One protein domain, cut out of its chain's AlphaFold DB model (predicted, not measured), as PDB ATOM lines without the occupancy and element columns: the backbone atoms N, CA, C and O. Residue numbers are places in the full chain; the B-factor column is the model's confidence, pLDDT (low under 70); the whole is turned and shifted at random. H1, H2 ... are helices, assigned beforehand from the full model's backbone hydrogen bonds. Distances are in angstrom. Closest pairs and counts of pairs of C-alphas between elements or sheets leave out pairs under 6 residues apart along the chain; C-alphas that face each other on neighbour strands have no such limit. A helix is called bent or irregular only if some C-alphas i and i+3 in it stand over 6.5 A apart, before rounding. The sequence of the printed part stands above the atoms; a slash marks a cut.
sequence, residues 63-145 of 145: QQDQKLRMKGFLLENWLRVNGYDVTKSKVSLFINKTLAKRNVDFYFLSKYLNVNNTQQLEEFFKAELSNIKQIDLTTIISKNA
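Overview. This is residues 63 to 145 of the 145 residues of an uncharacterized protein of Lactobacillus johnsonii (UniProt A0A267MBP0). Four helices, H1 to H4, cross one another in a small compact body, and a tail, residues 135 to 145 with the tiny H5, sticks out and makes the length. H3 packs on the first half of H1, H2 meets its last turns, and H4 crosses H1 about perpendicular. The printed part has 83 residues with five named helices, H1 to H5 in order, and no named strand; the class is all helix. The whole is loose, with a radius of gyration of the C-alphas of 14.7 A and spans of 50 by 30 by 21 A.

Along the chain. H1, residues 63 to 82, begins at C-alpha 63 (6.058, 17.883, 8.874) and is 27.9 A long. H2, residues 88 to 102, is 20.3 A long; it is neither bent nor irregular, but only just: C-alphas 96 and 99 are 6.4 A apart. H3 is residues 106 to 113. H4, residues 118 to 131, is 20.1 A long and ends at C-alpha 131 (-10.844, 26.099, 19.661). H5 is residues 137 to 141.

Arrangement. H1 is the hub. Its residues 63 to 71 touch H3 at a steep tilt of 63 degrees, opposite ways; the closest C-alphas, of Lys 67 and Tyr 112, are 4.9 A apart. H1 only just touches H2, with 3 pairs of C-alphas within 8 A, closest Asn 82 and Lys 90 at 7.2 A. H1 only just touches H4, also with 3 pairs, closest Leu 75 and Phe 125 at 7.5 A. H2 touches H4 about perpendicular, at 84 degrees, with C-alphas 91 and 122 closest at 6.3 A. H3 and H4 are near each other. Every O i to N i+4 pair is within hydrogen-bond range in H3, H4 and H5, against 15 of 16 in H1 and 7 of 11 in H2.

Size, cuts and confidence. Without residues 135 to 145, which stand free, the body spans 28 by 26 by 19 A. The printed part has no cut, and its four links are tight. Residues 133 to 145 have pLDDT under 70.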
ATOM      1  N   GLN A  63       6.759  16.637   9.172       80.94
ATOM      2  CA  GLN A  63       6.058  17.883   8.874       80.94
ATOM      3  C   GLN A  63       4.881  18.149   9.827       80.94
ATOM      4  O   GLN A  63       4.641  19.299  10.190       80.94
ATOM      5  N   GLN A  64       4.162  17.109  10.260       79.31
ATOM      6  CA  GLN A  64       3.053  17.258  11.205       79.31
ATOM      7  C   GLN A  64       3.548  17.770  12.562       79.31
ATOM      8  O   GLN A  64       2.968  18.701  13.119       79.31
ATOM      9  N   ASP A  65       4.657  17.223  13.053       77.31
ATOM     10  CA  ASP A  65       5.255  17.633  14.323       77.31
ATOM     11  C   ASP A  65       5.829  19.055  14.236       77.31
ATOM     12  O   ASP A  65       5.658  19.853  15.157       77.31
ATOM     13  N   GLN A  66       6.428  19.426  13.098       77.75
ATOM     14  CA  GLN A  66       6.883  20.799  12.841       77.75
ATOM     15  C   GLN A  66       5.721  21.803  12.805       77.75
ATOM     16  O   GLN A  66       5.818  22.893  13.375       77.75
ATOM     17  N   LYS A  67       4.596  21.429  12.182       83.69
ATOM     18  CA  LYS A  67       3.368  22.235  12.177       83.69
ATOM     19  C   LYS A  67       2.838  22.442  13.594       83.69
ATOM     20  O   LYS A  67       2.523  23.572  13.969       83.69
ATOM     21  N   LEU A  68       2.760  21.374  14.390       79.88
ATOM     22  CA  LEU A  68       2.327  21.445  15.788       79.88
ATOM     23  C   LEU A  68       3.262  22.326  16.625       79.88
ATOM     24  O   LEU A  68       2.783  23.146  17.406       79.88
ATOM     25  N   ARG A  69       4.576  22.222  16.406       78.69
ATOM     26  CA  ARG A  69       5.593  23.059  17.054       78.69
ATOM     27  C   ARG A  69       5.384  24.546  16.756       78.69
ATOM     28  O   ARG A  69       5.330  25.347  17.685       78.69
ATOM     29  N   MET A  70       5.212  24.911  15.482       84.56
ATOM     30  CA  MET A  70       4.938  26.295  15.071       84.56
ATOM     31  C   MET A  70       3.630  26.818  15.647       84.56
ATOM     32  O   MET A  70       3.591  27.918  16.197       84.56
ATOM     33  N   LYS A  71       2.572  26.011  15.591       85.88
ATOM     34  CA  LYS A  71       1.290  26.361  16.197       85.88
ATOM     35  C   LYS A  71       1.431  26.639  17.698       85.88
ATOM     36  O   LYS A  71       0.989  27.689  18.154       85.88
ATOM     37  N   GLY A  72       2.079  25.743  18.447       81.81
ATOM     38  CA  GLY A  72       2.310  25.914  19.885       81.81
ATOM     39  C   GLY A  72       3.103  27.182  20.200       81.81
ATOM     40  O   GLY A  72       2.684  27.978  21.037       81.81
ATOM     41  N   PHE A  73       4.184  27.425  19.458       83.25
ATOM     42  CA  PHE A  73       5.021  28.615  19.611       83.25
ATOM     43  C   PHE A  73       4.240  29.916  19.442       83.25
ATOM     44  O   PHE A  73       4.361  30.820  20.273       83.25
ATOM     45  N   LEU A  74       3.431  30.016  18.386       88.88
ATOM     46  CA  LEU A  74       2.657  31.224  18.127       88.88
ATOM     47  C   LEU A  74       1.586  31.447  19.181       88.88
ATOM     48  O   LEU A  74       1.463  32.568  19.663       88.88
ATOM     49  N   LEU A  75       0.837  30.406  19.548       87.00
ATOM     50  CA  LEU A  75      -0.255  30.535  20.510       87.00
ATOM     51  C   LEU A  75       0.257  30.886  21.907       87.00
ATOM     52  O   LEU A  75      -0.307  31.773  22.539       87.00
ATOM     53  N   GLU A  76       1.350  30.270  22.361       82.88
ATOM     54  CA  GLU A  76       1.956  30.588  23.658       82.88
ATOM     55  C   GLU A  76       2.431  32.047  23.714       82.88
ATOM     56  O   GLU A  76       2.053  32.802  24.614       82.88
ATOM     57  N   ASN A  77       3.214  32.479  22.718       83.69
ATOM     58  CA  ASN A  77       3.731  33.849  22.678       83.69
ATOM     59  C   ASN A  77       2.609  34.877  22.480       83.69
ATOM     60  O   ASN A  77       2.701  35.991  22.999       83.69
ATOM     61  N   TRP A  78       1.561  34.525  21.734       90.00
ATOM     62  CA  TRP A  78       0.391  35.375  21.553       90.00
ATOM     63  C   TRP A  78      -0.372  35.562  22.860       90.00
ATOM     64  O   TRP A  78      -0.554  36.698  23.298       90.00
ATOM     65  N   LEU A  79      -0.774  34.461  23.503       84.12
ATOM     66  CA  LEU A  79      -1.554  34.474  24.741       84.12
ATOM     67  C   LEU A  79      -0.827  35.239  25.853       84.12
ATOM     68  O   LEU A  79      -1.463  36.023  26.554       84.12
ATOM     69  N   ARG A  80       0.503  35.095  25.954       83.19
ATOM     70  CA  ARG A  80       1.338  35.812  26.935       83.19
ATOM     71  C   ARG A  80       1.248  37.336  26.814       83.19
ATOM     72  O   ARG A  80       1.401  38.031  27.811       83.19
ATOM     73  N   VAL A  81       1.051  37.862  25.605       84.88
ATOM     74  CA  VAL A  81       1.094  39.311  25.329       84.88
ATOM     75  C   VAL A  81      -0.300  39.906  25.144       84.88
ATOM     76  O   VAL A  81      -0.561  41.021  25.587       84.88
ATOM     77  N   ASN A  82      -1.188  39.183  24.466       86.88
ATOM     78  CA  ASN A  82      -2.457  39.710  23.969       86.88
ATOM     79  C   ASN A  82      -3.688  39.035  24.592       86.88
ATOM     80  O   ASN A  82      -4.802  39.524  24.387       86.88
ATOM     81  N   GLY A  83      -3.509  37.933  25.330       87.25
ATOM     82  CA  GLY A  83      -4.614  37.089  25.777       87.25
ATOM     83  C   GLY A  83      -5.436  36.564  24.595       87.25
ATOM     84  O   GLY A  83      -4.892  36.219  23.545       87.25
ATOM     85  N   TYR A  84      -6.758  36.525  24.760       88.88
ATOM     86  CA  TYR A  84      -7.695  36.034  23.741       88.88
ATOM     87  C   TYR A  84      -8.110  37.088  22.700       88.88
ATOM     88  O   TYR A  84      -8.811  36.760  21.748       88.88
ATOM     89  N   ASP A  85      -7.708  38.352  22.862       91.19
ATOM     90  CA  ASP A  85      -8.169  39.438  21.997       91.19
ATOM     91  C   ASP A  85      -7.339  39.537  20.709       91.19
ATOM     92  O   ASP A  85      -6.145  39.849  20.749       91.19
ATOM     93  N   VAL A  86      -7.995  39.310  19.567       94.56
ATOM     94  CA  VAL A  86      -7.384  39.315  18.235       94.56
ATOM     95  C   VAL A  86      -7.853  40.511  17.417       94.56
ATOM     96  O   VAL A  86      -8.949  40.522  16.860       94.56
ATOM     97  N   THR A  87      -6.959  41.490  17.270       93.94
ATOM     98  CA  THR A  87      -7.148  42.660  16.405       93.94
ATOM     99  C   THR A  87      -5.975  42.836  15.447       93.94
ATOM    100  O   THR A  87      -4.828  42.513  15.772       93.94
ATOM    101  N   LYS A  88      -6.233  43.422  14.273       93.19
ATOM    102  CA  LYS A  88      -5.208  43.695  13.253       93.19
ATOM    103  C   LYS A  88      -4.001  44.474  13.795       93.19
ATOM    104  O   LYS A  88      -2.861  44.180  13.435       93.19
ATOM    105  N   SER A  89      -4.230  45.451  14.678       95.06
ATOM    106  CA  SER A  89      -3.157  46.240  15.302       95.06
ATOM    107  C   SER A  89      -2.288  45.386  16.230       95.06
ATOM    108  O   SER A  89      -1.060  45.457  16.145       95.06
ATOM    109  N   LYS A  90      -2.896  44.521  17.053       96.00
ATOM    110  CA  LYS A  90      -2.173  43.566  17.907       96.00
ATOM    111  C   LYS A  90      -1.381  42.551  17.091       96.00
ATOM    112  O   LYS A  90      -0.227  42.294  17.420       96.00
ATOM    113  N   VAL A  91      -1.945  42.037  15.995       95.56
ATOM    114  CA  VAL A  91      -1.232  41.121  15.085       95.56
ATOM    115  C   VAL A  91      -0.024  41.808  14.454       95.56
ATOM    116  O   VAL A  91       1.078  41.261  14.482       95.56
ATOM    117  N   SER A  92      -0.185  43.036  13.960       94.25
ATOM    118  CA  SER A  92       0.930  43.803  13.394       94.25
ATOM    119  C   SER A  92       2.039  44.064  14.421       94.25
ATOM    120  O   SER A  92       3.220  43.854  14.129       94.25
ATOM    121  N   LEU A  93       1.677  44.459  15.645       93.44
ATOM    122  CA  LEU A  93       2.638  44.648  16.734       93.44
ATOM    123  C   LEU A  93       3.343  43.343  17.110       93.44
ATOM    124  O   LEU A  93       4.556  43.346  17.313       93.44
ATOM    125  N   PHE A  94       2.611  42.233  17.175       92.69
ATOM    126  CA  PHE A  94       3.157  40.920  17.495       92.69
ATOM    127  C   PHE A  94       4.200  40.463  16.468       92.69
ATOM    128  O   PHE A  94       5.282  40.016  16.856       92.69
ATOM    129  N   ILE A  95       3.931  40.650  15.173       90.00
ATOM    130  CA  ILE A  95       4.894  40.363  14.099       90.00
ATOM    131  C   ILE A  95       6.165  41.201  14.296       90.00
ATOM    132  O   ILE A  95       7.263  40.658  14.424       90.00
ATOM    133  N   ASN A  96       6.008  42.523  14.395       87.94
ATOM    134  CA  ASN A  96       7.134  43.458  14.370       87.94
ATOM    135  C   ASN A  96       7.956  43.480  15.670       87.94
ATOM    136  O   ASN A  96       9.119  43.875  15.648       87.94
ATOM    137  N   LYS A  97       7.373  43.085  16.810       83.62
ATOM    138  CA  LYS A  97       8.047  43.135  18.120       83.62
ATOM    139  C   LYS A  97       8.372  41.767  18.705       83.62
ATOM    140  O   LYS A  97       9.401  41.649  19.365       83.62
ATOM    141  N   THR A  98       7.527  40.759  18.510       83.00
ATOM    142  CA  THR A  98       7.689  39.450  19.166       83.00
ATOM    143  C   THR A  98       8.305  38.426  18.227       83.00
ATOM    144  O   THR A  98       9.307  37.805  18.594       83.00
ATOM    145  N   LEU A  99       7.745  38.278  17.022       83.62
ATOM    146  CA  LEU A  99       8.245  37.327  16.026       83.62
ATOM    147  C   LEU A  99       9.589  37.778  15.447       83.62
ATOM    148  O   LEU A  99      10.534  36.990  15.438       83.62
ATOM    149  N   ALA A 100       9.721  39.063  15.100       75.81
ATOM    150  CA  ALA A 100      10.970  39.631  14.590       75.81
ATOM    151  C   ALA A 100      12.153  39.433  15.556       75.81
ATOM    152  O   ALA A 100      13.214  38.979  15.140       75.81
ATOM    153  N   LYS A 101      11.964  39.665  16.867       74.38
ATOM    154  CA  LYS A 101      13.004  39.426  17.892       74.38
ATOM    155  C   LYS A 101      13.458  37.966  17.978       74.38
ATOM    156  O   LYS A 101      14.539  37.692  18.485       74.38
ATOM    157  N   ARG A 102      12.624  37.032  17.521       74.44
ATOM    158  CA  ARG A 102      12.898  35.589  17.518       74.44
ATOM    159  C   ARG A 102      13.322  35.084  16.138       74.44
ATOM    160  O   ARG A 102      13.447  33.876  15.957       74.44
ATOM    161  N   ASN A 103      13.558  35.992  15.186       72.69
ATOM    162  CA  ASN A 103      13.859  35.685  13.787       72.69
ATOM    163  C   ASN A 103      12.792  34.798  13.120       72.69
ATOM    164  O   ASN A 103      13.112  33.981  12.260       72.69
ATOM    165  N   VAL A 104      11.527  34.951  13.524       80.06
ATOM    166  CA  VAL A 104      10.381  34.297  12.885       80.06
ATOM    167  C   VAL A 104       9.711  35.308  11.960       80.06
ATOM    168  O   VAL A 104       9.253  36.361  12.397       80.06
ATOM    169  N   ASP A 105       9.662  34.984  10.675       81.06
ATOM    170  CA  ASP A 105       9.077  35.790   9.608       81.06
ATOM    171  C   ASP A 105       8.003  34.986   8.848       81.06
ATOM    172  O   ASP A 105       7.738  33.814   9.143       81.06
ATOM    173  N   PHE A 106       7.375  35.600   7.841       86.06
ATOM    174  CA  PHE A 106       6.360  34.920   7.034       86.06
ATOM    175  C   PHE A 106       6.898  33.744   6.213       86.06
ATOM    176  O   PHE A 106       6.100  32.904   5.813       86.06
ATOM    177  N   TYR A 107       8.213  33.613   6.005       85.50
ATOM    178  CA  TYR A 107       8.763  32.414   5.368       85.50
ATOM    179  C   TYR A 107       8.514  31.179   6.244       85.50
ATOM    180  O   TYR A 107       8.011  30.163   5.761       85.50
ATOM    181  N   PHE A 108       8.778  31.283   7.549       82.38
ATOM    182  CA  PHE A 108       8.498  30.199   8.494       82.38
ATOM    183  C   PHE A 108       6.998  29.927   8.650       82.38
ATOM    184  O   PHE A 108       6.569  28.771   8.661       82.38
ATOM    185  N   LEU A 109       6.197  30.989   8.751       89.75
ATOM    186  CA  LEU A 109       4.743  30.872   8.896       89.75
ATOM    187  C   LEU A 109       4.102  30.231   7.661       89.75
ATOM    188  O   LEU A 109       3.256  29.344   7.794       89.75
ATOM    189  N   SER A 110       4.554  30.614   6.468       89.12
ATOM    190  CA  SER A 110       4.117  30.039   5.198       89.12
ATOM    191  C   SER A 110       4.439  28.549   5.145       89.12
ATOM    192  O   SER A 110       3.555  27.719   4.935       89.12
ATOM    193  N   LYS A 111       5.692  28.195   5.451       87.81
ATOM    194  CA  LYS A 111       6.186  26.820   5.370       87.81
ATOM    195  C   LYS A 111       5.440  25.841   6.278       87.81
ATOM    196  O   LYS A 111       5.195  24.707   5.870       87.81
ATOM    197  N   TYR A 112       5.104  26.253   7.501       87.62
ATOM    198  CA  TYR A 112       4.553  25.336   8.509       87.62
ATOM    199  C   TYR A 112       3.052  25.479   8.747       87.62
ATOM    200  O   TYR A 112       2.402  24.497   9.104       87.62
ATOM    201  N   LEU A 113       2.492  26.674   8.559       90.25
ATOM    202  CA  LEU A 113       1.082  26.964   8.832       90.25
ATOM    203  C   LEU A 113       0.302  27.426   7.601       90.25
ATOM    204  O   LEU A 113      -0.910  27.585   7.710       90.25
ATOM    205  N   ASN A 114       0.957  27.605   6.448       92.50
ATOM    206  CA  ASN A 114       0.355  28.188   5.247       92.50
ATOM    207  C   ASN A 114      -0.206  29.605   5.489       92.50
ATOM    208  O   ASN A 114      -1.258  29.976   4.973       92.50
ATOM    209  N   VAL A 115       0.500  30.391   6.308       94.38
ATOM    210  CA  VAL A 115       0.163  31.782   6.634       94.38
ATOM    211  C   VAL A 115       1.197  32.709   6.003       94.38
ATOM    212  O   VAL A 115       2.368  32.676   6.371       94.38
ATOM    213  N   ASN A 116       0.765  33.562   5.078       94.25
ATOM    214  CA  ASN A 116       1.658  34.342   4.212       94.25
ATOM    215  C   ASN A 116       1.593  35.853   4.464       94.25
ATOM    216  O   ASN A 116       2.404  36.602   3.922       94.25
ATOM    217  N   ASN A 117       0.620  36.326   5.243       93.75
ATOM    218  CA  ASN A 117       0.445  37.745   5.532       93.75
ATOM    219  C   ASN A 117      -0.282  37.976   6.867       93.75
ATOM    220  O   ASN A 117      -0.791  37.049   7.500       93.75
ATOM    221  N   THR A 118      -0.333  39.241   7.292       94.69
ATOM    222  CA  THR A 118      -0.942  39.668   8.561       94.69
ATOM    223  C   THR A 118      -2.406  39.258   8.682       94.69
ATOM    224  O   THR A 118      -2.821  38.852   9.761       94.69
ATOM    225  N   GLN A 119      -3.181  39.341   7.598       95.31
ATOM    226  CA  GLN A 119      -4.597  38.973   7.618       95.31
ATOM    227  C   GLN A 119      -4.771  37.469   7.865       95.31
ATOM    228  O   GLN A 119      -5.535  37.074   8.736       95.31
ATOM    229  N   GLN A 120      -4.004  36.631   7.169       96.25
ATOM    230  CA  GLN A 120      -4.034  35.182   7.374       96.25
ATOM    231  C   GLN A 120      -3.563  34.788   8.778       96.25
ATOM    232  O   GLN A 120      -4.072  33.832   9.357       96.25
ATOM    233  N   LEU A 121      -2.616  35.533   9.357       96.00
ATOM    234  CA  LEU A 121      -2.186  35.305  10.736       96.00
ATOM    235  C   LEU A 121      -3.273  35.699  11.748       96.00
ATOM    236  O   LEU A 121      -3.451  35.026  12.761       96.00
ATOM    237  N   GLU A 122      -4.018  36.767  11.473       96.50
ATOM    238  CA  GLU A 122      -5.181  37.167  12.266       96.50
ATOM    239  C   GLU A 122      -6.278  36.093  12.237       96.50
ATOM    240  O   GLU A 122      -6.783  35.694  13.288       96.50
ATOM    241  N   GLU A 123      -6.613  35.591  11.048       96.06
ATOM    242  CA  GLU A 123      -7.581  34.506  10.852       96.06
ATOM    243  C   GLU A 123      -7.135  33.223  11.565       96.06
ATOM    244  O   GLU A 123      -7.938  32.587  12.253       96.06
ATOM    245  N   PHE A 124      -5.843  32.892  11.484       95.69
ATOM    246  CA  PHE A 124      -5.243  31.789  12.229       95.69
ATOM    247  C   PHE A 124      -5.464  31.938  13.741       95.69
ATOM    248  O   PHE A 124      -5.970  31.013  14.375       95.69
ATOM    249  N   PHE A 125      -5.145  33.096  14.330       95.00
ATOM    250  CA  PHE A 125      -5.338  33.300  15.768       95.00
ATOM    251  C   PHE A 125      -6.806  33.226  16.176       95.00
ATOM    252  O   PHE A 125      -7.116  32.590  17.180       95.00
ATOM    253  N   LYS A 126      -7.716  33.818  15.395       93.75
ATOM    254  CA  LYS A 126      -9.160  33.737  15.660       93.75
ATOM    255  C   LYS A 126      -9.638  32.287  15.714       93.75
ATOM    256  O   LYS A 126     -10.279  31.903  16.687       93.75
ATOM    257  N   ALA A 127      -9.285  31.492  14.704       92.38
ATOM    258  CA  ALA A 127      -9.688  30.093  14.615       92.38
ATOM    259  C   ALA A 127      -9.083  29.236  15.737       92.38
ATOM    260  O   ALA A 127      -9.750  28.383  16.318       92.38
ATOM    261  N   GLU A 128      -7.808  29.443  16.059       90.12
ATOM    262  CA  GLU A 128      -7.137  28.625  17.066       90.12
ATOM    263  C   GLU A 128      -7.567  28.969  18.491       90.12
ATOM    264  O   GLU A 128      -7.792  28.071  19.305       90.12
ATOM    265  N   LEU A 129      -7.749  30.253  18.794       88.50
ATOM    266  CA  LEU A 129      -8.194  30.691  20.113       88.50
ATOM    267  C   LEU A 129      -9.665  30.357  20.369       88.50
ATOM    268  O   LEU A 129     -10.004  30.084  21.516       88.50
ATOM    269  N   SER A 130     -10.521  30.299  19.340       85.94
ATOM    270  CA  SER A 130     -11.896  29.800  19.506       85.94
ATOM    271  C   SER A 130     -11.946  28.305  19.835       85.94
ATOM    272  O   SER A 130     -12.884  27.851  20.484       85.94
ATOM    273  N   ASN A 131     -10.944  27.537  19.394       80.25
ATOM    274  CA  ASN A 131     -10.844  26.099  19.661       80.25
ATOM    275  C   ASN A 131     -10.224  25.788  21.027       80.25
ATOM    276  O   ASN A 131     -10.450  24.710  21.585       80.25
ATOM    277  N   ILE A 132      -9.438  26.714  21.581       77.69
ATOM    278  CA  ILE A 132      -8.973  26.625  22.960       77.69
ATOM    279  C   ILE A 132     -10.190  26.901  23.839       77.69
ATOM    280  O   ILE A 132     -10.603  28.048  23.988       77.69
ATOM    281  N   LYS A 133     -10.782  25.839  24.407       57.69
ATOM    282  CA  LYS A 133     -11.847  25.973  25.409       57.69
ATOM    283  C   LYS A 133     -11.419  27.047  26.407       57.69
ATOM    284  O   LYS A 133     -10.364  26.905  27.028       57.69
ATOM    285  N   GLN A 134     -12.220  28.101  26.559       54.84
ATOM    286  CA  GLN A 134     -12.097  28.958  27.729       54.84
ATOM    287  C   GLN A 134     -12.264  28.029  28.928       54.84
ATOM    288  O   GLN A 134     -13.324  27.432  29.115       54.84
ATOM    289  N   ILE A 135     -11.189  27.814  29.685       48.31
ATOM    290  CA  ILE A 135     -11.322  27.216  31.004       48.31
ATOM    291  C   ILE A 135     -12.074  28.269  31.804       48.31
ATOM    292  O   ILE A 135     -11.496  29.263  32.239       48.31
ATOM    293  N   ASP A 136     -13.385  28.086  31.910       44.59
ATOM    294  CA  ASP A 136     -14.228  28.950  32.710       44.59
ATOM    295  C   ASP A 136     -13.952  28.645  34.184       44.59
ATOM    296  O   ASP A 136     -14.521  27.725  34.779       44.59
ATOM    297  N   LEU A 137     -13.014  29.396  34.761       44.53
ATOM    298  CA  LEU A 137     -12.605  29.272  36.159       44.53
ATOM    299  C   LEU A 137     -13.793  29.454  37.122       44.53
ATOM    300  O   LEU A 137     -13.719  28.981  38.256       44.53
ATOM    301  N   THR A 138     -14.906  30.059  36.685       46.44
ATOM    302  CA  THR A 138     -16.112  30.182  37.517       46.44
ATOM    303  C   THR A 138     -16.753  28.822  37.816       46.44
ATOM    304  O   THR A 138     -17.221  28.613  38.933       46.44
ATOM    305  N   THR A 139     -16.676  27.852  36.893       39.53
ATOM    306  CA  THR A 139     -17.154  26.471  37.125       39.53
ATOM    307  C   THR A 139     -16.249  25.652  38.044       39.53
ATOM    308  O   THR A 139     -16.685  24.652  38.615       39.53
ATOM    309  N   ILE A 140     -14.988  26.060  38.200       46.25
ATOM    310  CA  ILE A 140     -14.040  25.420  39.121       46.25
ATOM    311  C   ILE A 140     -14.267  25.941  40.544       46.25
ATOM    312  O   ILE A 140     -14.227  25.160  41.491       46.25
ATOM    313  N   ILE A 141     -14.570  27.233  40.697       43.88
ATOM    314  CA  ILE A 141     -14.856  27.839  42.003       43.88
ATOM    315  C   ILE A 141     -16.239  27.407  42.519       43.88
ATOM    316  O   ILE A 141     -16.372  27.102  43.700       43.88
ATOM    317  N   SER A 142     -17.251  27.283  41.652       43.62
ATOM    318  CA  SER A 142     -18.611  26.884  42.059       43.62
ATOM    319  C   SER A 142     -18.780  25.401  42.407       43.62
ATOM    320  O   SER A 142     -19.793  25.031  42.988       43.62
ATOM    321  N   LYS A 143     -17.804  24.542  42.086       43.94
ATOM    322  CA  LYS A 143     -17.784  23.138  42.537       43.94
ATOM    323  C   LYS A 143     -17.221  22.949  43.949       43.94
ATOM    324  O   LYS A 143     -17.333  21.851  44.483       43.94
ATOM    325  N   ASN A 144     -16.632  23.998  44.523       46.72
ATOM    326  CA  ASN A 144     -16.044  24.002  45.863       46.72
ATOM    327  C   ASN A 144     -16.758  24.979  46.824       46.72
ATOM    328  O   ASN A 144     -16.216  25.260  47.892       46.72
ATOM    329  N   ALA A 145     -17.921  25.514  46.435       43.69
ATOM    330  CA  ALA A 145     -18.759  26.398  47.246       43.69
ATOM    331  C   ALA A 145     -19.996  25.658  47.767       43.69
ATOM    332  O   ALA A 145     -20.533  24.817  47.010       43.69
TER     333      ALA A 145